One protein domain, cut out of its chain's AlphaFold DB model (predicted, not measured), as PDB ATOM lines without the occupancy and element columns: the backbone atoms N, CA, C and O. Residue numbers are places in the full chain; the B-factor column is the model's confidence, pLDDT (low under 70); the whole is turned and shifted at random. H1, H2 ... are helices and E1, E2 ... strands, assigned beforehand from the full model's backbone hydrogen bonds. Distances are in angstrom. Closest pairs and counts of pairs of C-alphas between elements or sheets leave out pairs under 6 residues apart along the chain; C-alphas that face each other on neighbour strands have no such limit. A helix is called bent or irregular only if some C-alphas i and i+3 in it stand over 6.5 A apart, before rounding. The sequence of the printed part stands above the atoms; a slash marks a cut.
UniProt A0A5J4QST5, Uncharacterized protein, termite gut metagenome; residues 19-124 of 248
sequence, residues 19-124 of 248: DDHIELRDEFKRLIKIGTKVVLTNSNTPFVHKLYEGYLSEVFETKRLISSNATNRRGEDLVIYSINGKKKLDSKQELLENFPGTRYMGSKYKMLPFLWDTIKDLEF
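Overview. This is residues 19 to 124 of the 248 residues of an uncharacterized protein of termite gut metagenome (UniProt A0A5J4QST5). A small, twisted sheet of three antiparallel strands, in the order E1 E3 E2, has H3 over one face, while H1 and H2 only graze the sheet. Two long loops, residues 63 to 74 and 82 to 107, join E2 to E3 and E3 to H3. The printed part has 106 residues with three named helices and three named strands, in the order H1 E1 H2 E2 E3 H3; its class is mixed, and 52 residues, under half, are in named elements. The whole is only just compact, close to loose, with a radius of gyration of the C-alphas of 15.5 A and spans of 40 by 35 by 22 A.

Arrangement. Start at H1, residues 19 to 33, near E1, residues 39 to 43, with 5 pairs of C-alphas within 10 A. H2, residues 46 to 51, is close to H1 but not clearly touching; their closest C-alphas, of Arg 25 and Leu 51, are 6.8 A apart. E2, residues 56 to 62, and E3, residues 75 to 81, form an antiparallel hairpin, with N 60 and O 77 within hydrogen-bond range at 2.8 A. Across E3 and E1, also antiparallel, look for N 40 and O 80 at 2.8 A. E1, H2 and E2 make a split strand-helix-strand unit, two strands running the same way with E3 between them, and its crossover is right-handed. H3, residues 108 to 119, lies over E3 at a height over the sheet of 9.5 A and runs along the strands, at 15 degrees to E3 on the local plane: two layers, a helix on one face of a sheet. Every O i to N i+4 pair is within hydrogen-bond range in H1 and H2, and 6 of 8 in H3.

Along the chain. Find C-alpha 19 at (117.194, 204.863, 163.714); from there H1 runs 20.9 A. E2 spans 19.3 A and E3 19.7 A. H3, 15.3 A long, ends at C-alpha 119, (141.478, 196.880, 178.721); it is irregular, with C-alphas 110 and 113 7.1 A apart.

Size, cuts and confidence. The two C-alphas farthest apart, of Ile 34 and Asn 69, are 44.6 A apart. The printed part has no cut. The links E2 to E3 and E3 to H3 are long. Look for pLDDT under 70 at residues 62 to 74, 85 to 94 and 102 to 107.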
ATOM      1  N   ASP A  19     116.577 203.530 163.683       93.06
ATOM      2  CA  ASP A  19     117.194 204.863 163.714       93.06
ATOM      3  C   ASP A  19     118.124 205.035 164.927       93.06
ATOM      4  O   ASP A  19     119.229 205.555 164.782       93.06
ATOM      5  N   ASP A  20     117.744 204.512 166.099       93.88
ATOM      6  CA  ASP A  20     118.579 204.555 167.307       93.88
ATOM      7  C   ASP A  20     119.841 203.686 167.140       93.88
ATOM      8  O   ASP A  20     120.935 204.038 167.587       93.88
ATOM      9  N   HIS A  21     119.727 202.555 166.431       94.31
ATOM     10  CA  HIS A  21     120.881 201.733 166.056       94.31
ATOM     11  C   HIS A  21     121.839 202.469 165.108       94.31
ATOM     12  O   HIS A  21     123.060 202.310 165.215       94.31
ATOM     13  N   ILE A  22     121.301 203.255 164.174       95.50
ATOM     14  CA  ILE A  22     122.084 204.079 163.248       95.50
ATOM     15  C   ILE A  22     122.793 205.203 164.012       95.50
ATOM     16  O   ILE A  22     123.998 205.384 163.824       95.50
ATOM     17  N   GLU A  23     122.094 205.891 164.915       97.00
ATOM     18  CA  GLU A  23     122.672 206.931 165.773       97.00
ATOM     19  C   GLU A  23     123.801 206.366 166.648       97.00
ATOM     20  O   GLU A  23     124.907 206.910 166.677       97.00
ATOM     21  N   LEU A  24     123.584 205.206 167.278       96.31
ATOM     22  CA  LEU A  24     124.602 204.527 168.081       96.31
ATOM     23  C   LEU A  24     125.835 204.125 167.253       96.31
ATOM     24  O   LEU A  24     126.967 204.200 167.739       96.31
ATOM     25  N   ARG A  25     125.647 203.689 166.003       96.50
ATOM     26  CA  ARG A  25     126.758 203.418 165.076       96.50
ATOM     27  C   ARG A  25     127.540 204.695 164.777       96.50
ATOM     28  O   ARG A  25     128.771 204.656 164.738       96.50
ATOM     29  N   ASP A  26     126.855 205.801 164.536       97.75
ATOM     30  CA  ASP A  26     127.509 207.063 164.199       97.75
ATOM     31  C   ASP A  26     128.280 207.624 165.394       97.75
ATOM     32  O   ASP A  26     129.421 208.065 165.227       97.75
ATOM     33  N   GLU A  27     127.747 207.472 166.605       97.56
ATOM     34  CA  GLU A  27     128.463 207.800 167.834       97.56
ATOM     35  C   GLU A  27     129.682 206.893 168.050       97.56
ATOM     36  O   GLU A  27     130.781 207.381 168.323       97.56
ATOM     37  N   PHE A  28     129.547 205.580 167.826       97.12
ATOM     38  CA  PHE A  28     130.673 204.639 167.852       97.12
ATOM     39  C   PHE A  28     131.798 205.081 166.898       97.12
ATOM     40  O   PHE A  28     132.968 205.130 167.285       97.12
ATOM     41  N   LYS A  29     131.453 205.476 165.666       96.56
ATOM     42  CA  LYS A  29     132.412 205.989 164.672       96.56
ATOM     43  C   LYS A  29     133.030 207.319 165.101       96.56
ATOM     44  O   LYS A  29     134.240 207.507 164.943       96.56
ATOM     45  N   ARG A  30     132.230 208.236 165.651       97.94
ATOM     46  CA  ARG A  30     132.687 209.544 166.137       97.94
ATOM     47  C   ARG A  30     133.710 209.388 167.261       97.94
ATOM     48  O   ARG A  30     134.757 210.030 167.198       97.94
ATOM     49  N   LEU A  31     133.446 208.514 168.233       97.00
ATOM     50  CA  LEU A  31     134.356 208.210 169.343       97.00
ATOM     51  C   LEU A  31     135.705 207.678 168.839       97.00
ATOM     52  O   LEU A  31     136.759 208.155 169.261       97.00
ATOM     53  N   ILE A  32     135.690 206.760 167.872       95.25
ATOM     54  CA  ILE A  32     136.922 206.254 167.248       95.25
ATOM     55  C   ILE A  32     137.676 207.378 166.534       95.25
ATOM     56  O   ILE A  32     138.891 207.498 166.685       95.25
ATOM     57  N   LYS A  33     136.963 208.239 165.798       96.25
ATOM     58  CA  LYS A  33     137.558 209.368 165.069       96.25
ATOM     59  C   LYS A  33     138.288 210.348 165.994       96.25
ATOM     60  O   LYS A  33     139.291 210.918 165.581       96.25
ATOM     61  N   ILE A  34     137.817 210.529 167.229       97.12
ATOM     62  CA  ILE A  34     138.477 211.378 168.238       97.12
ATOM     63  C   ILE A  34     139.529 210.626 169.075       97.12
ATOM     64  O   ILE A  34     140.001 211.149 170.080       97.12
ATOM     65  N   GLY A  35     139.899 209.403 168.683       92.88
ATOM     66  CA  GLY A  35     140.963 208.621 169.319       92.88
ATOM     67  C   GLY A  35     140.516 207.756 170.499       92.88
ATOM     68  O   GLY A  35     141.360 207.205 171.204       92.88
ATOM     69  N   THR A  36     139.208 207.602 170.731       93.50
ATOM     70  CA  THR A  36     138.696 206.722 171.791       93.50
ATOM     71  C   THR A  36     138.717 205.258 171.347       93.50
ATOM     72  O   THR A  36     138.319 204.902 170.237       93.50
ATOM     73  N   LYS A  37     139.154 204.385 172.255       92.06
ATOM     74  CA  LYS A  37     139.059 202.928 172.123       92.06
ATOM     75  C   LYS A  37     137.661 202.483 172.545       92.06
ATOM     76  O   LYS A  37     137.267 202.726 173.681       92.06
ATOM     77  N   VAL A  38     136.913 201.851 171.642       93.88
ATOM     78  CA  VAL A  38     135.490 201.550 171.848       93.88
ATOM     79  C   VAL A  38     135.248 200.049 171.761       93.88
ATOM     80  O   VAL A  38     135.782 199.368 170.883       93.88
ATOM     81  N   VAL A  39     134.419 199.552 172.675       92.38
ATOM     82  CA  VAL A  39     133.868 198.197 172.691       92.38
ATOM     83  C   VAL A  39     132.360 198.330 172.831       92.38
ATOM     84  O   VAL A  39     131.881 199.059 173.698       92.38
ATOM     85  N   LEU A  40     131.615 197.629 171.990       92.62
ATOM     86  CA  LEU A  40     130.164 197.680 171.941       92.62
ATOM     87  C   LEU A  40     129.612 196.262 171.885       92.62
ATOM     88  O   LEU A  40     130.066 195.442 171.097       92.62
ATOM     89  N   THR A  41     128.621 195.972 172.722       89.19
ATOM     90  CA  THR A  41     127.883 194.702 172.689       89.19
ATOM     91  C   THR A  41     126.501 194.952 172.114       89.19
ATOM     92  O   THR A  41     125.828 195.890 172.534       89.19
ATOM     93  N   ASN A  42     126.072 194.120 171.174       89.94
ATOM     94  CA  ASN A  42     124.751 194.205 170.565       89.94
ATOM     95  C   ASN A  42     124.195 192.805 170.272       89.94
ATOM     96  O   ASN A  42     124.871 191.795 170.452       89.94
ATOM     97  N   SER A  43     122.952 192.735 169.811       87.00
ATOM     98  CA  SER A  43     122.357 191.494 169.316       87.00
ATOM     99  C   SER A  43     123.108 190.951 168.091       87.00
ATOM    100  O   SER A  43     123.506 191.715 167.208       87.00
ATOM    101  N   ASN A  44     123.281 189.628 168.012       90.69
ATOM    102  CA  ASN A  44     123.864 188.983 166.834       90.69
ATOM    103  C   ASN A  44     122.834 188.893 165.691       90.69
ATOM    104  O   ASN A  44     122.078 187.926 165.601       90.69
ATOM    105  N   THR A  45     122.757 189.919 164.837       91.19
ATOM    106  CA  THR A  45     121.815 189.965 163.701       91.19
ATOM    107  C   THR A  45     122.481 190.472 162.419       91.19
ATOM    108  O   THR A  45     123.406 191.284 162.500       91.19
ATOM    109  N   PRO A  46     121.998 190.078 161.219       94.12
ATOM    110  CA  PRO A  46     122.543 190.573 159.949       94.12
ATOM    111  C   PRO A  46     122.524 192.103 159.823       94.12
ATOM    112  O   PRO A  46     123.420 192.689 159.223       94.12
ATOM    113  N   PHE A  47     121.516 192.754 160.410       93.81
ATOM    114  CA  PHE A  47     121.415 194.211 160.437       93.81
ATOM    115  C   PHE A  47     122.586 194.848 161.193       93.81
ATOM    116  O   PHE A  47     123.244 195.740 160.660       93.81
ATOM    117  N   VAL A  48     122.904 194.347 162.391       93.75
ATOM    118  CA  VAL A  48     124.043 194.834 163.182       93.75
ATOM    119  C   VAL A  48     125.365 194.554 162.463       93.75
ATOM    120  O   VAL A  48     126.196 195.455 162.375       93.75
ATOM    121  N   HIS A  49     125.546 193.362 161.880       95.06
ATOM    122  CA  HIS A  49     126.740 193.046 161.078       95.06
ATOM    123  C   HIS A  49     126.952 194.053 159.944       95.06
ATOM    124  O   HIS A  49     128.059 194.551 159.761       95.06
ATOM    125  N   LYS A  50     125.881 194.422 159.235       96.19
ATOM    126  CA  LYS A  50     125.937 195.428 158.169       96.19
ATOM    127  C   LYS A  50     126.260 196.832 158.694       96.19
ATOM    128  O   LYS A  50     126.985 197.575 158.042       96.19
ATOM    129  N   LEU A  51     125.729 197.228 159.855       96.12
ATOM    130  CA  LEU A  51     125.991 198.557 160.428       96.12
ATOM    131  C   LEU A  51     127.465 198.767 160.794       96.12
ATOM    132  O   LEU A  51     127.975 199.880 160.638       96.12
ATOM    133  N   TYR A  52     128.130 197.719 161.277       96.31
ATOM    134  CA  TYR A  52     129.512 197.766 161.758       96.31
ATOM    135  C   TYR A  52     130.489 197.023 160.833       96.31
ATOM    136  O   TYR A  52     131.562 196.604 161.267       96.31
ATOM    137  N   GLU A  53     130.141 196.887 159.553       94.69
ATOM    138  CA  GLU A  53     131.021 196.321 158.533       94.69
ATOM    139  C   GLU A  53     132.373 197.063 158.505       94.69
ATOM    140  O   GLU A  53     132.432 198.294 158.566       94.69
ATOM    141  N   GLY A  54     133.466 196.298 158.452       91.88
ATOM    142  CA  GLY A  54     134.835 196.821 158.494       91.88
ATOM    143  C   GLY A  54     135.444 196.965 159.896       91.88
ATOM    144  O   GLY A  54     136.627 197.290 159.996       91.88
ATOM    145  N   TYR A  55     134.696 196.690 160.970       92.56
ATOM    146  CA  TYR A  55     135.231 196.603 162.334       92.56
ATOM    147  C   TYR A  55     135.445 195.154 162.777       92.56
ATOM    148  O   TYR A  55     134.800 194.231 162.283       92.56
ATOM    149  N   LEU A  56     136.351 194.950 163.738       90.62
ATOM    150  CA  LEU A  56     136.539 193.641 164.359       90.62
ATOM    151  C   LEU A  56     135.321 193.295 165.219       90.62
ATOM    152  O   LEU A  56     134.824 194.134 165.977       90.62
ATOM    153  N   SER A  57     134.869 192.044 165.128       90.56
ATOM    154  CA  SER A  57     133.744 191.550 165.914       90.56
ATOM    155  C   SER A  57     133.882 190.077 166.286       90.56
ATOM    156  O   SER A  57     134.446 189.296 165.522       90.56
ATOM    157  N   GLU A  58     133.313 189.689 167.424       88.69
ATOM    158  CA  GLU A  58     133.315 188.318 167.942       88.69
ATOM    159  C   GLU A  58     131.938 187.965 168.526       88.69
ATOM    160  O   GLU A  58     131.277 188.817 169.124       88.69
ATOM    161  N   VAL A  59     131.487 186.721 168.342       87.62
ATOM    162  CA  VAL A  59     130.188 186.241 168.837       87.62
ATOM    163  C   VAL A  59     130.368 185.547 170.187       87.62
ATOM    164  O   VAL A  59     131.193 184.649 170.327       87.62
ATOM    165  N   PHE A  60     129.556 185.937 171.168       81.88
ATOM    166  CA  PHE A  60     129.532 185.375 172.515       81.88
ATOM    167  C   PHE A  60     128.217 184.648 172.778       81.88
ATOM    168  O   PHE A  60     127.138 185.238 172.728       81.88
ATOM    169  N   GLU A  61     128.297 183.371 173.150       79.50
ATOM    170  CA  GLU A  61     127.117 182.606 173.548       79.50
ATOM    171  C   GLU A  61     126.614 183.013 174.940       79.50
ATOM    172  O   GLU A  61     127.241 182.768 175.985       79.50
ATOM    173  N   THR A  62     125.400 183.546 174.999       69.19
ATOM    174  CA  THR A  62     124.739 183.958 176.234       69.19
ATOM    175  C   THR A  62     123.557 183.042 176.539       69.19
ATOM    176  O   THR A  62     122.615 182.874 175.773       69.19
ATOM    177  N   LYS A  63     123.593 182.376 177.700       64.56
ATOM    178  CA  LYS A  63     122.455 181.557 178.140       64.56
ATOM    179  C   LYS A  63     121.425 182.499 178.751       64.56
ATOM    180  O   LYS A  63     121.648 183.025 179.837       64.56
ATOM    181  N   ARG A  64     120.305 182.718 178.066       63.59
ATOM    182  CA  ARG A  64     119.210 183.560 178.570       63.59
ATOM    183  C   ARG A  64     118.316 182.736 179.495       63.59
ATOM    184  O   ARG A  64     117.338 182.138 179.059       63.59
ATOM    185  N   LEU A  65     118.659 182.692 180.782       55.56
ATOM    186  CA  LEU A  65     117.925 181.912 181.795       55.56
ATOM    187  C   LEU A  65     116.561 182.511 182.188       55.56
ATOM    188  O   LEU A  65     115.847 181.920 182.990       55.56
ATOM    189  N   ILE A  66     116.187 183.650 181.601       51.81
ATOM    190  CA  ILE A  66     114.928 184.359 181.868       51.81
ATOM    191  C   ILE A  66     113.747 183.713 181.117       51.81
ATOM    192  O   ILE A  66     112.598 183.855 181.522       51.81
ATOM    193  N   SER A  67     114.004 182.957 180.038       51.53
ATOM    194  CA  SER A  67     112.934 182.294 179.283       51.53
ATOM    195  C   SER A  67     112.296 181.158 180.092       51.53
ATOM    196  O   SER A  67     112.970 180.195 180.488       51.53
ATOM    197  N   SER A  68     110.974 181.233 180.273       47.88
ATOM    198  CA  SER A  68     110.159 180.165 180.865       47.88
ATOM    199  C   SER A  68     110.239 178.873 180.045       47.88
ATOM    200  O   SER A  68     110.285 177.789 180.621       47.88
ATOM    201  N   ASN A  69     110.376 178.982 178.717       57.25
ATOM    202  CA  ASN A  69     110.634 177.848 177.836       57.25
ATOM    203  C   ASN A  69     112.136 177.520 177.779       57.25
ATOM    204  O   ASN A  69     112.945 178.347 177.345       57.25
ATOM    205  N   ALA A  70     112.497 176.302 178.193       58.59
ATOM    206  CA  ALA A  70     113.873 175.821 178.261       58.59
ATOM    207  C   ALA A  70     114.580 175.767 176.896       58.59
ATOM    208  O   ALA A  70     115.786 176.009 176.839       58.59
ATOM    209  N   THR A  71     113.854 175.511 175.804       60.03
ATOM    210  CA  THR A  71     114.438 175.420 174.453       60.03
ATOM    211  C   THR A  71     114.876 176.782 173.908       60.03
ATOM    212  O   THR A  71     115.848 176.856 173.161       60.03
ATOM    213  N   ASN A  72     114.243 177.867 174.366       58.31
ATOM    214  CA  ASN A  72     114.548 179.248 173.974       58.31
ATOM    215  C   ASN A  72     115.607 179.917 174.871       58.31
ATOM    216  O   ASN A  72     115.850 181.117 174.762       58.31
ATOM    217  N   ARG A  73     116.273 179.169 175.765       63.53
ATOM    218  CA  ARG A  73     117.347 179.689 176.641       63.53
ATOM    219  C   ARG A  73     118.699 179.791 175.925       63.53
ATOM    220  O   ARG A  73     119.750 179.577 176.535       63.53
ATOM    221  N   ARG A  74     118.673 180.107 174.631       64.94
ATOM    222  CA  ARG A  74     119.846 180.372 173.793       64.94
ATOM    223  C   ARG A  74     119.826 181.841 173.388       64.94
ATOM    224  O   ARG A  74     118.771 182.399 173.101       64.94
ATOM    225  N   GLY A  75     120.985 182.468 173.432       70.94
ATOM    226  CA  GLY A  75     121.200 183.849 173.047       70.94
ATOM    227  C   GLY A  75     122.630 183.992 172.562       70.94
ATOM    228  O   GLY A  75     123.519 183.268 173.004       70.94
ATOM    229  N   GLU A  76     122.828 184.906 171.633       82.25
ATOM    230  CA  GLU A  76     124.136 185.263 171.118       82.25
ATOM    231  C   GLU A  76     124.224 186.778 171.138       82.25
ATOM    232  O   GLU A  76     123.312 187.470 170.668       82.25
ATOM    233  N   ASP A  77     125.316 187.274 171.699       84.12
ATOM    234  CA  ASP A  77     125.641 188.688 171.692       84.12
ATOM    235  C   ASP A  77     126.867 188.882 170.787       84.12
ATOM    236  O   ASP A  77     127.838 188.127 170.856       84.12
ATOM    237  N   LEU A  78     126.806 189.871 169.902       89.06
ATOM    238  CA  LEU A  78     127.913 190.282 169.051       89.06
ATOM    239  C   LEU A  78     128.685 191.390 169.760       89.06
ATOM    240  O   LEU A  78     128.099 192.394 170.174       89.06
ATOM    241  N   VAL A  79     129.998 191.232 169.870       90.06
ATOM    242  CA  VAL A  79     130.875 192.242 170.454       90.06
ATOM    243  C   VAL A  79     131.735 192.851 169.366       90.06
ATOM    244  O   VAL A  79     132.551 192.160 168.769       90.06
ATOM    245  N   ILE A  80     131.553 194.143 169.128       92.31
ATOM    246  CA  ILE A  80     132.250 194.950 168.126       92.31
ATOM    247  C   ILE A  80     133.279 195.818 168.847       92.31
ATOM    248  O   ILE A  80     132.979 196.393 169.894       92.31
ATOM    249  N   TYR A  81     134.496 195.933 168.320       90.81
ATOM    250  CA  TYR A  81     135.549 196.697 168.986       90.81
ATOM    251  C   TYR A  81     136.548 197.328 168.011       90.81
ATOM    252  O   TYR A  81     136.819 196.803 166.934       90.81
ATOM    253  N   SER A  82     137.120 198.467 168.416       89.38
ATOM    254  CA  SER A  82     138.142 199.203 167.653       89.38
ATOM    255  C   SER A  82     139.575 198.971 168.139       89.38
ATOM    256  O   SER A  82     140.520 199.579 167.637       89.38
ATOM    257  N   ILE A  83     139.753 198.117 169.147       82.38
ATOM    258  CA  ILE A  83     141.035 197.917 169.823       82.38
ATOM    259  C   ILE A  83     141.854 196.863 169.072       82.38
ATOM    260  O   ILE A  83     141.450 195.704 168.972       82.38
ATOM    261  N   ASN A  84     143.016 197.275 168.563       70.25
ATOM    262  CA  ASN A  84     143.980 196.402 167.891       70.25
ATOM    263  C   ASN A  84     144.861 195.651 168.906       70.25
ATOM    264  O   ASN A  84     145.156 196.178 169.976       70.25
ATOM    265  N   GLY A  85     145.343 194.456 168.537       60.25
ATOM    266  CA  GLY A  85     146.407 193.757 169.276       60.25
ATOM    267  C   GLY A  85     145.964 192.711 170.304       60.25
ATOM    268  O   GLY A  85     146.740 192.389 171.200       60.25
ATOM    269  N   LYS A  86     144.753 192.151 170.183       57.44
ATOM    270  CA  LYS A  86     144.308 191.078 171.084       57.44
ATOM    271  C   LYS A  86     145.252 189.877 171.063       57.44
ATOM    272  O   LYS A  86     145.539 189.310 170.008       57.44
ATOM    273  N   LYS A  87     145.661 189.448 172.255       55.44
ATOM    274  CA  LYS A  87     146.198 188.106 172.487       55.44
ATOM    275  C   LYS A  87     145.036 187.159 172.807       55.44
ATOM    276  O   LYS A  87     143.934 187.588 173.123       55.44
ATOM    277  N   LYS A  88     145.273 185.859 172.644       57.78
ATOM    278  CA  LYS A  88     144.293 184.793 172.899       57.78
ATOM    279  C   LYS A  88     143.712 184.938 174.317       57.78
ATOM    280  O   LYS A  88     144.491 185.121 175.249       57.78
ATOM    281  N   LEU A  89     142.385 184.830 174.459       61.72
ATOM    282  CA  LEU A  89     141.697 184.880 175.756       61.72
ATOM    283  C   LEU A  89     142.356 183.890 176.724       61.72
ATOM    284  O   LEU A  89     142.385 182.685 176.459       61.72
ATOM    285  N   ASP A  90     142.879 184.391 177.840       57.34
ATOM    286  CA  ASP A  90     143.440 183.532 178.875       57.34
ATOM    287  C   ASP A  90     142.299 182.987 179.743       57.34
ATOM    288  O   ASP A  90     141.718 183.686 180.575       57.34
ATOM    289  N   SER A  91     141.927 181.733 179.497       54.66
ATOM    290  CA  SER A  91     140.722 181.096 180.041       54.66
ATOM    291  C   SER A  91     140.784 180.786 181.543       54.66
ATOM    292  O   SER A  91     139.845 180.194 182.069       54.66
ATOM    293  N   LYS A  92     141.882 181.126 182.232       55.97
ATOM    294  CA  LYS A  92     142.134 180.762 183.637       55.97
ATOM    295  C   LYS A  92     142.018 181.906 184.646       55.97
ATOM    296  O   LYS A  92     142.346 181.705 185.809       55.97
ATOM    297  N   GLN A  93     141.573 183.095 184.249       63.69
ATOM    298  CA  GLN A  93     141.480 184.189 185.214       63.69
ATOM    299  C   GLN A  93     140.302 184.012 186.172       63.69
ATOM    300  O   GLN A  93     139.142 184.049 185.763       63.69
ATOM    301  N   GLU A  94     140.612 183.891 187.461       66.25
ATOM    302  CA  GLU A  94     139.635 184.062 188.529       66.25
ATOM    303  C   GLU A  94     139.209 185.534 188.563       66.25
ATOM    304  O   GLU A  94     139.976 186.438 188.900       66.25
ATOM    305  N   LEU A  95     137.979 185.785 188.119       77.69
ATOM    306  CA  LEU A  95     137.318 187.080 188.214       77.69
ATOM    307  C   LEU A  95     136.193 186.956 189.228       77.69
ATOM    308  O   LEU A  95     135.532 185.919 189.286       77.69
ATOM    309  N   LEU A  96     135.932 188.039 189.960       82.94
ATOM    310  CA  LEU A  96     134.845 188.124 190.930       82.94
ATOM    311  C   LEU A  96     135.006 187.220 192.159       82.94
ATOM    312  O   LEU A  96     134.007 186.810 192.749       82.94
ATOM    313  N   GLU A  97     136.241 186.936 192.580       80.00
ATOM    314  CA  GLU A  97     136.492 186.288 193.875       80.00
ATOM    315  C   GLU A  97     135.726 187.022 194.993       80.00
ATOM    316  O   GLU A  97     135.777 188.245 195.072       80.00
ATOM    317  N   ASN A  98     134.976 186.306 195.830       82.38
ATOM    318  CA  ASN A  98     134.141 186.880 196.899       82.38
ATOM    319  C   ASN A  98     133.013 187.828 196.443       82.38
ATOM    320  O   ASN A  98     132.309 188.391 197.287       82.38
ATOM    321  N   PHE A  99     132.767 187.983 195.139       85.12
ATOM    322  CA  PHE A  99     131.587 188.702 194.682       85.12
ATOM    323  C   PHE A  99     130.346 187.836 194.898       85.12
ATOM    324  O   PHE A  99     130.299 186.694 194.425       85.12
ATOM    325  N   PRO A 100     129.290 188.360 195.536       78.81
ATOM    326  CA  PRO A 100     128.062 187.602 195.670       78.81
ATOM    327  C   PRO A 100     127.490 187.300 194.276       78.81
ATOM    328  O   PRO A 100     127.193 188.197 193.478       78.81
ATOM    329  N   GLY A 101     127.343 186.015 193.954       71.38
ATOM    330  CA  GLY A 101     126.654 185.571 192.744       71.38
ATOM    331  C   GLY A 101     125.154 185.871 192.809       71.38
ATOM    332  O   GLY A 101     124.600 186.138 193.875       71.38
ATOM    333  N   THR A 102     124.470 185.816 191.668       67.94
ATOM    334  CA  THR A 102     122.997 185.808 191.621       67.94
ATOM    335  C   THR A 102     122.519 184.688 190.701       67.94
ATOM    336  O   THR A 102     123.268 184.225 189.848       67.94
ATOM    337  N   ARG A 103     121.270 184.227 190.841       60.12
ATOM    338  CA  ARG A 103     120.665 183.339 189.825       60.12
ATOM    339  C   ARG A 103     120.249 184.103 188.568       60.12
ATOM    340  O   ARG A 103     120.163 183.520 187.492       60.12
ATOM    341  N   TYR A 104     120.060 185.412 188.702       53.78
ATOM    342  CA  TYR A 104     119.837 186.357 187.616       53.78
ATOM    343  C   TYR A 104     121.176 186.826 187.011       53.78
ATOM    344  O   TYR A 104     121.473 188.017 186.918       53.78
ATOM    345  N   MET A 105     122.045 185.884 186.634       56.62
ATOM    346  CA  MET A 105     123.293 186.231 185.953       56.62
ATOM    347  C   MET A 105     123.001 186.579 184.491       56.62
ATOM    348  O   MET A 105     122.737 185.705 183.666       56.62
ATOM    349  N   GLY A 106     123.035 187.879 184.189       61.16
ATOM    350  CA  GLY A 106     122.979 188.411 182.827       61.16
ATOM    351  C   GLY A 106     124.228 188.078 182.000       61.16
ATOM    352  O   GLY A 106     125.236 187.600 182.525       61.16
ATOM    353  N   SER A 107     124.177 188.375 180.699       62.94
ATOM    354  CA  SER A 107     125.263 188.131 179.733       62.94
ATOM    355  C   SER A 107     126.622 188.694 180.164       62.94
ATOM    356  O   SER A 107     127.652 188.082 179.887       62.94
ATOM    357  N   LYS A 108     126.629 189.799 180.921       74.62
ATOM    358  CA  LYS A 108     127.847 190.512 181.331       74.62
ATOM    359  C   LYS A 108     128.847 189.656 182.111       74.62
ATOM    360  O   LYS A 108     130.037 189.811 181.887       74.62
ATOM    361  N   TYR A 109     128.407 188.715 182.957       76.88
ATOM    362  CA  TYR A 109     129.332 187.862 183.723       76.88
ATOM    363  C   TYR A 109     130.231 187.009 182.826       76.88
ATOM    364  O   TYR A 109     131.422 186.877 183.091       76.88
ATOM    365  N   LYS A 110     129.673 186.466 181.738       75.19
ATOM    366  CA  LYS A 110     130.448 185.697 180.756       75.19
ATOM    367  C   LYS A 110     131.421 186.569 179.966       75.19
ATOM    368  O   LYS A 110     132.416 186.066 179.465       75.19
ATOM    369  N   MET A 111     131.119 187.858 179.849       79.44
ATOM    370  CA  MET A 111     131.929 188.818 179.108       79.44
ATOM    371  C   MET A 111     133.050 189.433 179.942       79.44
ATOM    372  O   MET A 111     133.918 190.083 179.375       79.44
ATOM    373  N   LEU A 112     133.075 189.243 181.266       86.12
ATOM    374  CA  LEU A 112     134.106 189.839 182.122       86.12
ATOM    375  C   LEU A 112     135.540 189.464 181.711       86.12
ATOM    376  O   LEU A 112     136.351 190.384 181.610       86.12
ATOM    377  N   PRO A 113     135.868 188.191 181.387       85.12
ATOM    378  CA  PRO A 113     137.202 187.843 180.892       85.12
ATOM    379  C   PRO A 113     137.576 188.609 179.629       85.12
ATOM    380  O   PRO A 113     138.676 189.143 179.535       85.12
ATOM    381  N   PHE A 114     136.636 188.726 178.694       84.12
ATOM    382  CA  PHE A 114     136.828 189.495 177.472       84.12
ATOM    383  C   PHE A 114     137.032 190.987 177.754       84.12
ATOM    384  O   PHE A 114     137.936 191.602 177.188       84.12
ATOM    385  N   LEU A 115     136.196 191.581 178.614       86.94
ATOM    386  CA  LEU A 115     136.271 193.003 178.945       86.94
ATOM    387  C   LEU A 115     137.611 193.327 179.593       86.94
ATOM    388  O   LEU A 115     138.268 194.275 179.172       86.94
ATOM    389  N   TRP A 116     138.036 192.519 180.563       89.25
ATOM    390  CA  TRP A 116     139.328 192.692 181.207       89.25
ATOM    391  C   TRP A 116     140.485 192.514 180.225       89.25
ATOM    392  O   TRP A 116     141.348 193.381 180.158       89.25
ATOM    393  N   ASP A 117     140.483 191.453 179.415       85.88
ATOM    394  CA  ASP A 117     141.532 191.224 178.413       85.88
ATOM    395  C   ASP A 117     141.659 192.386 177.419       85.88
ATOM    396  O   ASP A 117     142.759 192.749 177.014       85.88
ATOM    397  N   THR A 118     140.535 193.026 177.101       85.19
ATOM    398  CA  THR A 118     140.483 194.157 176.174       85.19
ATOM    399  C   THR A 118     141.081 195.445 176.752       85.19
ATOM    400  O   THR A 118     141.570 196.282 175.992       85.19
ATOM    401  N   ILE A 119     141.046 195.629 178.075       88.44
ATOM    402  CA  ILE A 119     141.478 196.880 178.721       88.44
ATOM    403  C   ILE A 119     142.748 196.741 179.562       88.44
ATOM    404  O   ILE A 119     143.359 197.759 179.851       88.44
ATOM    405  N   LYS A 120     143.165 195.531 179.959       88.38
ATOM    406  CA  LYS A 120     144.248 195.305 180.939       88.38
ATOM    407  C   LYS A 120     145.598 195.921 180.557       88.38
ATOM    408  O   LYS A 120     146.371 196.258 181.443       88.38
ATOM    409  N   ASP A 121     145.867 196.054 179.258       87.19
ATOM    410  CA  ASP A 121     147.128 196.589 178.727       87.19
ATOM    411  C   ASP A 121     147.073 198.118 178.526       87.19
ATOM    412  O   ASP A 121     148.023 198.727 178.033       87.19
ATOM    413  N   LEU A 122     145.948 198.758 178.864       88.56
ATOM    414  CA  LEU A 122     145.828 200.212 178.882       88.56
ATOM    415  C   LEU A 122     146.447 200.770 180.166       88.56
ATOM    416  O   LEU A 122     146.307 200.198 181.244       88.56
ATOM    417  N   GLU A 123     147.058 201.947 180.072       90.75
ATOM    418  CA  GLU A 123     147.515 202.682 181.246       90.75
ATOM    419  C   GLU A 123     146.368 203.534 181.813       90.75
ATOM    420  O   GLU A 123     145.990 204.557 181.242       90.75
ATOM    421  N   PHE A 124     145.781 203.104 182.931       94.69
ATOM    422  CA  PHE A 124     144.734 203.846 183.639       94.69
ATOM    423  C   PHE A 124     144.720 203.491 185.128       94.69
ATOM    424  O   PHE A 124     145.095 202.395 185.534       94.69
TER     425      PHE A 124